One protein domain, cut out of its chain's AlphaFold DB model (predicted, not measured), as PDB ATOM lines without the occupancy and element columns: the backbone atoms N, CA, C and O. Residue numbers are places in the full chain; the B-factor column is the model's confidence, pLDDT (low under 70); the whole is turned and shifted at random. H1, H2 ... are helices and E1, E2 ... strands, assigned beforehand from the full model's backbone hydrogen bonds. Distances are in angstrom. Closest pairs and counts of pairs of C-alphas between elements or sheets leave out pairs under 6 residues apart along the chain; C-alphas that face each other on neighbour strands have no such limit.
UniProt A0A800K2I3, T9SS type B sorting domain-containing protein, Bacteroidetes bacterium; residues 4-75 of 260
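AT A GLANCE: This is residues 4 to 75 of the 260 residues of the protein "T9SS type B sorting domain-containing protein" of Bacteroidetes bacterium (UniProt A0A800K2I3). A strongly twisted sheet of four strands, E3 to E6, makes one end of an elongated model, and a small two-strand ribbon, E1 and E2, runs from beside E6 toward the short helix H1 at the other end. The very short H2 sits where ribbon and sheet come together. The printed part has 72 residues, in the order E1 H1 E2 E3 E4 E5 H2 E6, of mixed class; the larger sheet, E3 - E4 - E5 - E6, is antiparallel, as is the ribbon. The whole is compact, with a radius of gyration of the C-alphas of 12.8 A, and spans 39 by 26 by 18 A, only just elongated.

IN THESE COORDINATES: E1, residues 4 to 6, begins at C-alpha 4 (-43.715, 93.942, 52.561). H1 is residues 14 to 19 and E2 22 to 26. E3, residues 32 to 37, is 15.1 A long; E4 is 43 to 47 and E5 52 to 56. H2 is 63 to 66; E6, residues 68 to 74, 15.1 A, ends at C-alpha 74 (-38.249, 79.328, 40.795).

HOW THE PARTS SIT: E1 and E2 are antiparallel at 156 degrees, with N 6 and O 22 2.8 A apart. E3, E4 and E5 form a meander, each strand the antiparallel neighbour of the one before: N 44 and O 36 are 2.8 A apart, N 56 and O 43 2.8 A. E5 and E6 are antiparallel, with N 69 and O 55 at 2.8 A. The closest C-alphas of E2 and E6, Gly 25 and Ala 68, are 5.7 A apart; those of E2 and H2, Val 24 and Gly 63, 5.3 A. H2 only grazes the larger sheet, with residues 64 to 66; H1 is not on it. Every O i to N i+4 pair of H1 is within hydrogen-bond range; H2 is too short for one.

THE WHOLE: The C-alphas farthest apart, Ser 13 and Met 75, are 39.8 A apart. The printed part has no cut, no link is long, and no printed residue is under 70 in pLDDT.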
ATOM      1  N   ILE A   4     -43.388  94.870  51.482       87.19
ATOM      2  CA  ILE A   4     -43.715  93.942  52.561       87.19
ATOM      3  C   ILE A   4     -43.332  94.606  53.874       87.19
ATOM      4  O   ILE A   4     -42.202  95.070  54.047       87.19
ATOM      5  N   TYR A   5     -44.291  94.651  54.792       91.00
ATOM      6  CA  TYR A   5     -44.101  95.207  56.118       91.00
ATOM      7  C   TYR A   5     -44.271  94.125  57.177       91.00
ATOM      8  O   TYR A   5     -45.168  93.292  57.076       91.00
ATOM      9  N   GLN A   6     -43.426  94.185  58.196       93.12
ATOM     10  CA  GLN A   6     -43.531  93.410  59.423       93.12
ATOM     11  C   GLN A   6     -44.051  94.318  60.540       93.12
ATOM     12  O   GLN A   6     -43.731  95.508  60.575       93.12
ATOM     13  N   PHE A   7     -44.850  93.747  61.435       93.12
ATOM     14  CA  PHE A   7     -45.363  94.392  62.639       93.12
ATOM     15  C   PHE A   7     -45.099  93.465  63.825       93.12
ATOM     16  O   PHE A   7     -45.231  92.250  63.690       93.12
ATOM     17  N   ASP A   8     -44.752  94.036  64.971       89.62
ATOM     18  CA  ASP A   8     -44.608  93.319  66.231       89.62
ATOM     19  C   ASP A   8     -45.978  93.189  66.906       89.62
ATOM     20  O   ASP A   8     -46.534  94.159  67.430       89.62
ATOM     21  N   ALA A   9     -46.538  91.980  66.854       87.31
ATOM     22  CA  ALA A   9     -47.837  91.657  67.435       87.31
ATOM     23  C   ALA A   9     -47.779  91.358  68.945       87.31
ATOM     24  O   ALA A   9     -48.831  91.176  69.556       87.31
ATOM     25  N   SER A  10     -46.589  91.314  69.558       88.69
ATOM     26  CA  SER A  10     -46.437  91.107  71.007       88.69
ATOM     27  C   SER A  10     -46.761  92.365  71.826       88.69
ATOM     28  O   SER A  10     -46.982  92.296  73.036       88.69
ATOM     29  N   LEU A  11     -46.822  93.529  71.171       89.62
ATOM     30  CA  LEU A  11     -47.085  94.815  71.806       89.62
ATOM     31  C   LEU A  11     -48.556  94.939  72.235       89.62
ATOM     32  O   LEU A  11     -49.479  94.672  71.474       89.62
ATOM     33  N   SER A  12     -48.787  95.439  73.449       88.31
ATOM     34  CA  SER A  12     -50.112  95.470  74.095       88.31
ATOM     35  C   SER A  12     -51.075  96.563  73.604       88.31
ATOM     36  O   SER A  12     -52.205  96.649  74.081       88.31
ATOM     37  N   SER A  13     -50.655  97.421  72.671       92.50
ATOM     38  CA  SER A  13     -51.444  98.558  72.180       92.50
ATOM     39  C   SER A  13     -51.432  98.621  70.661       92.50
ATOM     40  O   SER A  13     -50.367  98.576  70.046       92.50
ATOM     41  N   GLN A  14     -52.605  98.837  70.058       90.81
ATOM     42  CA  GLN A  14     -52.755  99.028  68.614       90.81
ATOM     43  C   GLN A  14     -51.846 100.142  68.077       90.81
ATOM     44  O   GLN A  14     -51.251  99.988  67.013       90.81
ATOM     45  N   THR A  15     -51.689 101.240  68.821       93.00
ATOM     46  CA  THR A  15     -50.795 102.343  68.440       93.00
ATOM     47  C   THR A  15     -49.343 101.879  68.360       93.00
ATOM     48  O   THR A  15     -48.644 102.220  67.409       93.00
ATOM     49  N   ASN A  16     -48.905 101.055  69.315       89.75
ATOM     50  CA  ASN A  16     -47.537 100.541  69.365       89.75
ATOM     51  C   ASN A  16     -47.292  99.485  68.277       89.75
ATOM     52  O   ASN A  16     -46.256  99.527  67.619       89.75
ATOM     53  N   ILE A  17     -48.271  98.609  68.015       90.31
ATOM     54  CA  ILE A  17     -48.215  97.648  66.903       90.31
ATOM     55  C   ILE A  17     -48.068  98.401  65.580       90.31
ATOM     56  O   ILE A  17     -47.154  98.119  64.814       90.31
ATOM     57  N   VAL A  18     -48.904  99.408  65.307       92.62
ATOM     58  CA  VAL A  18     -48.809 100.189  64.061       92.62
ATOM     59  C   VAL A  18     -47.477 100.944  63.968       92.62
ATOM     60  O   VAL A  18     -46.896 101.010  62.884       92.62
ATOM     61  N   ALA A  19     -46.966 101.467  65.086       92.44
ATOM     62  CA  ALA A  19     -45.670 102.143  65.142       92.44
ATOM     63  C   ALA A  19     -44.474 101.202  64.899       92.44
ATOM     64  O   ALA A  19     -43.444 101.655  64.408       92.44
ATOM     65  N   SER A  20     -44.611  99.900  65.173       93.12
ATOM     66  CA  SER A  20     -43.559  98.891  64.943       93.12
ATOM     67  C   SER A  20     -43.316  98.544  63.463       93.12
ATOM     68  O   SER A  20     -42.408  97.773  63.140       93.12
ATOM     69  N   LYS A  21     -44.125  99.106  62.553       93.44
ATOM     70  CA  LYS A  21     -44.090  98.839  61.113       93.44
ATOM     71  C   LYS A  21     -42.677  98.957  60.547       93.44
ATOM     72  O   LYS A  21     -42.142 100.053  60.390       93.44
ATOM     73  N   THR A  22     -42.127  97.831  60.119       93.00
ATOM     74  CA  THR A  22     -40.786  97.750  59.538       93.00
ATOM     75  C   THR A  22     -40.872  97.263  58.098       93.00
ATOM     76  O   THR A  22     -41.546  96.279  57.812       93.00
ATOM     77  N   ASN A  23     -40.216  97.955  57.163       91.31
ATOM     78  CA  ASN A  23     -40.084  97.467  55.789       91.31
ATOM     79  C   ASN A  23     -39.077  96.317  55.770       91.31
ATOM     80  O   ASN A  23     -37.908  96.523  56.091       91.31
ATOM     81  N   VAL A  24     -39.535  95.130  55.389       90.75
ATOM     82  CA  VAL A  24     -38.695  93.927  55.342       90.75
ATOM     83  C   VAL A  24     -38.375  93.483  53.925       90.75
ATOM     84  O   VAL A  24     -37.465  92.689  53.727       90.75
ATOM     85  N   GLY A  25     -39.077  94.004  52.920       82.75
ATOM     86  CA  GLY A  25     -38.862  93.583  51.547       82.75
ATOM     87  C   GLY A  25     -39.621  94.418  50.531       82.75
ATOM     88  O   GLY A  25     -40.616  95.082  50.820       82.75
ATOM     89  N   SER A  26     -39.157  94.345  49.290       79.38
ATOM     90  CA  SER A  26     -39.826  94.947  48.143       79.38
ATOM     91  C   SER A  26     -40.182  93.875  47.123       79.38
ATOM     92  O   SER A  26     -39.554  92.821  47.044       79.38
ATOM     93  N   THR A  27     -41.231  94.139  46.357       73.94
ATOM     94  CA  THR A  27     -41.726  93.227  45.324       73.94
ATOM     95  C   THR A  27     -41.516  93.832  43.948       73.94
ATOM     96  O   THR A  27     -41.580  95.051  43.765       73.94
ATOM     97  N   GLN A  28     -41.278  92.969  42.964       72.38
ATOM     98  CA  GLN A  28     -41.025  93.371  41.580       72.38
ATOM     99  C   GLN A  28     -42.332  93.616  40.806       72.38
ATOM    100  O   GLN A  28     -42.320  94.209  39.732       72.38
ATOM    101  N   SER A  29     -43.473  93.235  41.390       73.19
ATOM    102  CA  SER A  29     -44.827  93.476  40.882       73.19
ATOM    103  C   SER A  29     -45.644  94.286  41.894       73.19
ATOM    104  O   SER A  29     -45.447  94.166  43.096       73.19
ATOM    105  N   SER A  30     -46.579  95.126  41.446       71.62
ATOM    106  CA  SER A  30     -47.597  95.710  42.342       71.62
ATOM    107  C   SER A  30     -48.731  94.732  42.663       71.62
ATOM    108  O   SER A  30     -49.534  95.006  43.546       71.62
ATOM    109  N   ASN A  31     -48.797  93.598  41.958       75.25
ATOM    110  CA  ASN A  31     -49.849  92.598  42.100       75.25
ATOM    111  C   ASN A  31     -49.375  91.454  43.004       75.25
ATOM    112  O   ASN A  31     -49.089  90.348  42.536       75.25
ATOM    113  N   ILE A  32     -49.257  91.749  44.299       77.94
ATOM    114  CA  ILE A  32     -49.112  90.729  45.343       77.94
ATOM    115  C   ILE A  32     -50.500  90.145  45.571       77.94
ATOM    116  O   ILE A  32     -51.433  90.894  45.850       77.94
ATOM    117  N   CYS A  33     -50.651  88.833  45.420       77.62
ATOM    118  CA  CYS A  33     -51.986  88.234  45.453       77.62
ATOM    119  C   CYS A  33     -52.239  87.360  46.678       77.62
ATOM    120  O   CYS A  33     -53.345  87.364  47.203       77.62
ATOM    121  N   GLY A  34     -51.233  86.615  47.134       82.12
ATOM    122  CA  GLY A  34     -51.382  85.704  48.264       82.12
ATOM    123  C   GLY A  34     -50.087  85.588  49.045       82.12
ATOM    124  O   GLY A  34     -49.007  85.629  48.455       82.12
ATOM    125  N   MET A  35     -50.216  85.448  50.359       87.12
ATOM    126  CA  MET A  35     -49.120  85.199  51.283       87.12
ATOM    127  C   MET A  35     -49.570  84.135  52.282       87.12
ATOM    128  O   MET A  35     -50.678  84.225  52.807       87.12
ATOM    129  N   GLN A  36     -48.749  83.117  52.510       88.94
ATOM    130  CA  GLN A  36     -49.102  81.974  53.346       88.94
ATOM    131  C   GLN A  36     -47.859  81.402  54.031       88.94
ATOM    132  O   GLN A  36     -46.783  81.374  53.439       88.94
ATOM    133  N   ILE A  37     -48.018  80.926  55.267       87.25
ATOM    134  CA  ILE A  37     -46.993  80.140  55.958       87.25
ATOM    135  C   ILE A  37     -46.940  78.708  55.400       87.25
ATOM    136  O   ILE A  37     -47.979  78.062  55.231       87.25
ATOM    137  N   GLY A  38     -45.740  78.233  55.080       84.12
ATOM    138  CA  GLY A  38     -45.470  76.857  54.677       84.12
ATOM    139  C   GLY A  38     -45.292  75.919  55.879       84.12
ATOM    140  O   GLY A  38     -45.143  76.382  57.009       84.12
ATOM    141  N   PRO A  39     -45.287  74.593  55.651       79.56
ATOM    142  CA  PRO A  39     -45.034  73.591  56.696       79.56
ATOM    143  C   PRO A  39     -43.607  73.646  57.267       79.56
ATOM    144  O   PRO A  39     -43.333  73.046  58.297       79.56
ATOM    145  N   ASP A  40     -42.699  74.369  56.615       83.44
ATOM    146  CA  ASP A  40     -41.318  74.588  57.042       83.44
ATOM    147  C   ASP A  40     -41.139  75.877  57.871       83.44
ATOM    148  O   ASP A  40     -40.022  76.378  58.000       83.44
ATOM    149  N   ASN A  41     -42.236  76.437  58.396       86.12
ATOM    150  CA  ASN A  41     -42.293  77.692  59.155       86.12
ATOM    151  C   ASN A  41     -41.814  78.945  58.397       86.12
ATOM    152  O   ASN A  41     -41.640  80.005  59.000       86.12
ATOM    153  N   LYS A  42     -41.656  78.880  57.069       91.44
ATOM    154  CA  LYS A  42     -41.362  80.055  56.233       91.44
ATOM    155  C   LYS A  42     -42.638  80.687  55.706       91.44
ATOM    156  O   LYS A  42     -43.655  80.019  55.536       91.44
ATOM    157  N   ILE A  43     -42.595  81.976  55.386       91.19
ATOM    158  CA  ILE A  43     -43.718  82.651  54.719       91.19
ATOM    159  C   ILE A  43     -43.415  82.774  53.231       91.19
ATOM    160  O   ILE A  43     -42.390  83.323  52.841       91.19
ATOM    161  N   TYR A  44     -44.342  82.315  52.402       90.38
ATOM    162  CA  TYR A  44     -44.285  82.413  50.951       90.38
ATOM    163  C   TYR A  44     -45.257  83.474  50.468       90.38
ATOM    164  O   TYR A  44     -46.364  83.579  50.994       90.38
ATOM    165  N   TRP A  45     -44.892  84.224  49.429       88.69
ATOM    166  CA  TRP A  45     -45.839  85.098  48.740       88.69
ATOM    167  C   TRP A  45     -45.746  84.977  47.223       88.69
ATOM    168  O   TRP A  45     -44.666  84.857  46.636       88.69
ATOM    169  N   ALA A  46     -46.910  85.044  46.580       87.75
ATOM    170  CA  ALA A  46     -47.051  84.988  45.135       87.75
ATOM    171  C   ALA A  46     -47.199  86.392  44.541       87.75
ATOM    172  O   ALA A  46     -48.032  87.199  44.972       87.75
ATOM    173  N   GLN A  47     -46.419  86.652  43.494       83.88
ATOM    174  CA  GLN A  47     -46.465  87.883  42.710       83.88
ATOM    175  C   GLN A  47     -46.996  87.550  41.317       83.88
ATOM    176  O   GLN A  47     -46.347  86.835  40.552       83.88
ATOM    177  N   ARG A  48     -48.186  88.046  40.967       84.25
ATOM    178  CA  ARG A  48     -48.783  87.750  39.659       84.25
ATOM    179  C   ARG A  48     -47.898  88.295  38.540       84.25
ATOM    180  O   ARG A  48     -47.470  89.452  38.590       84.25
ATOM    181  N   GLY A  49     -47.663  87.462  37.529       82.56
ATOM    182  CA  GLY A  49     -46.805  87.788  36.388       82.56
ATOM    183  C   GLY A  49     -45.321  87.461  36.586       82.56
ATOM    184  O   GLY A  49     -44.550  87.685  35.663       82.56
ATOM    185  N   GLN A  50     -44.918  86.933  37.747       86.31
ATOM    186  CA  GLN A  50     -43.541  86.507  38.023       86.31
ATOM    187  C   GLN A  50     -43.398  84.984  37.940       86.31
ATOM    188  O   GLN A  50     -44.385  84.271  38.102       86.31
ATOM    189  N   GLN A  51     -42.178  84.490  37.718       90.25
ATOM    190  CA  GLN A  51     -41.852  83.050  37.750       90.25
ATOM    191  C   GLN A  51     -41.250  82.590  39.082       90.25
ATOM    192  O   GLN A  51     -40.861  81.432  39.226       90.25
ATOM    193  N   TYR A  52     -41.154  83.500  40.051       88.25
ATOM    194  CA  TYR A  52     -40.578  83.225  41.355       88.25
ATOM    195  C   TYR A  52     -41.586  83.482  42.468       88.25
ATOM    196  O   TYR A  52     -42.322  84.474  42.437       88.25
ATOM    197  N   LEU A  53     -41.583  82.606  43.472       88.94
ATOM    198  CA  LEU A  53     -42.153  82.907  44.778       88.94
ATOM    199  C   LEU A  53     -41.134  83.675  45.611       88.94
ATOM    200  O   LEU A  53     -39.932  83.376  45.599       88.94
ATOM    201  N   GLY A  54     -41.644  84.637  46.370       90.19
ATOM    202  CA  GLY A  54     -40.865  85.235  47.432       90.19
ATOM    203  C   GLY A  54     -40.968  84.422  48.717       90.19
ATOM    204  O   GLY A  54     -41.990  83.775  48.957       90.19
ATOM    205  N   VAL A  55     -39.906  84.453  49.522       92.69
ATOM    206  CA  VAL A  55     -39.787  83.720  50.790       92.69
ATOM    207  C   VAL A  55     -39.278  84.632  51.896       92.69
ATOM    208  O   VAL A  55     -38.323  85.377  51.691       92.69
ATOM    209  N   ILE A  56     -39.905  84.563  53.069       93.88
ATOM    210  CA  ILE A  56     -39.378  85.061  54.341       93.88
ATOM    211  C   ILE A  56     -38.887  83.842  55.109       93.88
ATOM    212  O   ILE A  56     -39.679  82.954  55.429       93.88
ATOM    213  N   SER A  57     -37.583  83.790  55.362       94.75
ATOM    214  CA  SER A  57     -36.927  82.583  55.872       94.75
ATOM    215  C   SER A  57     -37.053  82.419  57.384       94.75
ATOM    216  O   SER A  57     -37.108  81.294  57.858       94.75
ATOM    217  N   ASN A  58     -37.103  83.529  58.126       94.38
ATOM    218  CA  ASN A  58     -37.193  83.551  59.586       94.38
ATOM    219  C   ASN A  58     -38.248  84.592  60.003       94.38
ATOM    220  O   ASN A  58     -37.880  85.715  60.343       94.38
ATOM    221  N   PRO A  59     -39.555  84.296  59.905       91.62
ATOM    222  CA  PRO A  59     -40.606  85.309  60.051       91.62
ATOM    223  C   PRO A  59     -40.612  86.036  61.406       91.62
ATOM    224  O   PRO A  59     -41.006  87.204  61.450       91.62
ATOM    225  N   ASP A  60     -40.119  85.387  62.462       91.06
ATOM    226  CA  ASP A  60     -40.043  85.952  63.815       91.06
ATOM    227  C   ASP A  60     -38.784  86.804  64.062       91.06
ATOM    228  O   ASP A  60     -38.725  87.561  65.029       91.06
ATOM    229  N   ASN A  61     -37.781  86.756  63.175       92.69
ATOM    230  CA  ASN A  61     -36.634  87.657  63.275       92.69
ATOM    231  C   ASN A  61     -37.038  89.068  62.829       92.69
ATOM    232  O   ASN A  61     -37.653  89.257  61.778       92.69
ATOM    233  N   GLN A  62     -36.644  90.084  63.591       89.12
ATOM    234  CA  GLN A  62     -37.048  91.461  63.319       89.12
ATOM    235  C   GLN A  62     -36.322  92.071  62.106       89.12
ATOM    236  O   GLN A  62     -35.112  91.912  61.910       89.12
ATOM    237  N   GLY A  63     -37.058  92.841  61.304       88.31
ATOM    238  CA  GLY A  63     -36.523  93.660  60.222       88.31
ATOM    239  C   GLY A  63     -35.853  92.835  59.124       88.31
ATOM    240  O   GLY A  63     -36.355  91.796  58.704       88.31
ATOM    241  N   SER A  64     -34.690  93.284  58.648       87.12
ATOM    242  CA  SER A  64     -33.915  92.562  57.627       87.12
ATOM    243  C   SER A  64     -33.456  91.168  58.079       87.12
ATOM    244  O   SER A  64     -33.143  90.332  57.233       87.12
ATOM    245  N   GLY A  65     -33.449  90.893  59.391       90.25
ATOM    246  CA  GLY A  65     -33.127  89.580  59.955       90.25
ATOM    247  C   GLY A  65     -34.116  88.475  59.572       90.25
ATOM    248  O   GLY A  65     -33.769  87.295  59.659       90.25
ATOM    249  N   CYS A  66     -35.315  88.829  59.090       91.81
ATOM    250  CA  CYS A  66     -36.295  87.848  58.621       91.81
ATOM    251  C   CYS A  66     -35.912  87.160  57.301       91.81
ATOM    252  O   CYS A  66     -36.473  86.119  56.950       91.81
ATOM    253  N   GLY A  67     -34.944  87.714  56.561       93.19
ATOM    254  CA  GLY A  67     -34.448  87.125  55.318       93.19
ATOM    255  C   GLY A  67     -35.500  87.079  54.208       93.19
ATOM    256  O   GLY A  67     -35.671  86.035  53.576       93.19
ATOM    257  N   ALA A  68     -36.223  88.180  53.987       92.12
ATOM    258  CA  ALA A  68     -37.184  88.290  52.894       92.12
ATOM    259  C   ALA A  68     -36.469  88.394  51.534       92.12
ATOM    260  O   ALA A  68     -35.707  89.326  51.279       92.12
ATOM    261  N   SER A  69     -36.754  87.457  50.632       91.50
ATOM    262  CA  SER A  69     -36.198  87.403  49.279       91.50
ATOM    263  C   SER A  69     -37.320  87.265  48.245       91.50
ATOM    264  O   SER A  69     -38.054  86.280  48.289       91.50
ATOM    265  N   PRO A  70     -37.484  88.213  47.301       87.38
ATOM    266  CA  PRO A  70     -38.582  88.198  46.334       87.38
ATOM    267  C   PRO A  70     -38.447  87.158  45.222       87.38
ATOM    268  O   PRO A  70     -39.459  86.829  44.610       87.38
ATOM    269  N   ASN A  71     -37.234  86.646  44.986       88.88
ATOM    270  CA  ASN A  71     -36.915  85.695  43.920       88.88
ATOM    271  C   ASN A  71     -36.258  84.430  44.496       88.88
ATOM    272  O   ASN A  71     -35.176  84.033  44.071       88.88
ATOM    273  N   ALA A  72     -36.875  83.841  45.520       88.69
ATOM    274  CA  ALA A  72     -36.269  82.754  46.286       88.69
ATOM    275  C   ALA A  72     -36.517  81.368  45.676       88.69
ATOM    276  O   ALA A  72     -35.623  80.526  45.695       88.69
ATOM    277  N   VAL A  73     -37.712  81.122  45.126       88.75
ATOM    278  CA  VAL A  73     -38.086  79.804  44.582       88.75
ATOM    279  C   VAL A  73     -38.569  79.959  43.151       88.75
ATOM    280  O   VAL A  73     -39.573  80.628  42.911       88.75
ATOM    281  N   TYR A  74     -37.862  79.345  42.204       88.69
ATOM    282  CA  TYR A  74     -38.249  79.328  40.795       88.69
ATOM    283  C   TYR A  74     -39.326  78.271  40.542       88.69
ATOM    284  O   TYR A  74     -39.144  77.105  40.884       88.69
ATOM    285  N   MET A  75     -40.430  78.673  39.917       84.31
ATOM    286  CA  MET A  75     -41.606  77.820  39.710       84.31
ATOM    287  C   MET A  75     -41.693  77.228  38.300       84.31
ATOM    288  O   MET A  75     -42.616  76.472  38.017       84.31
TER     289      MET A  75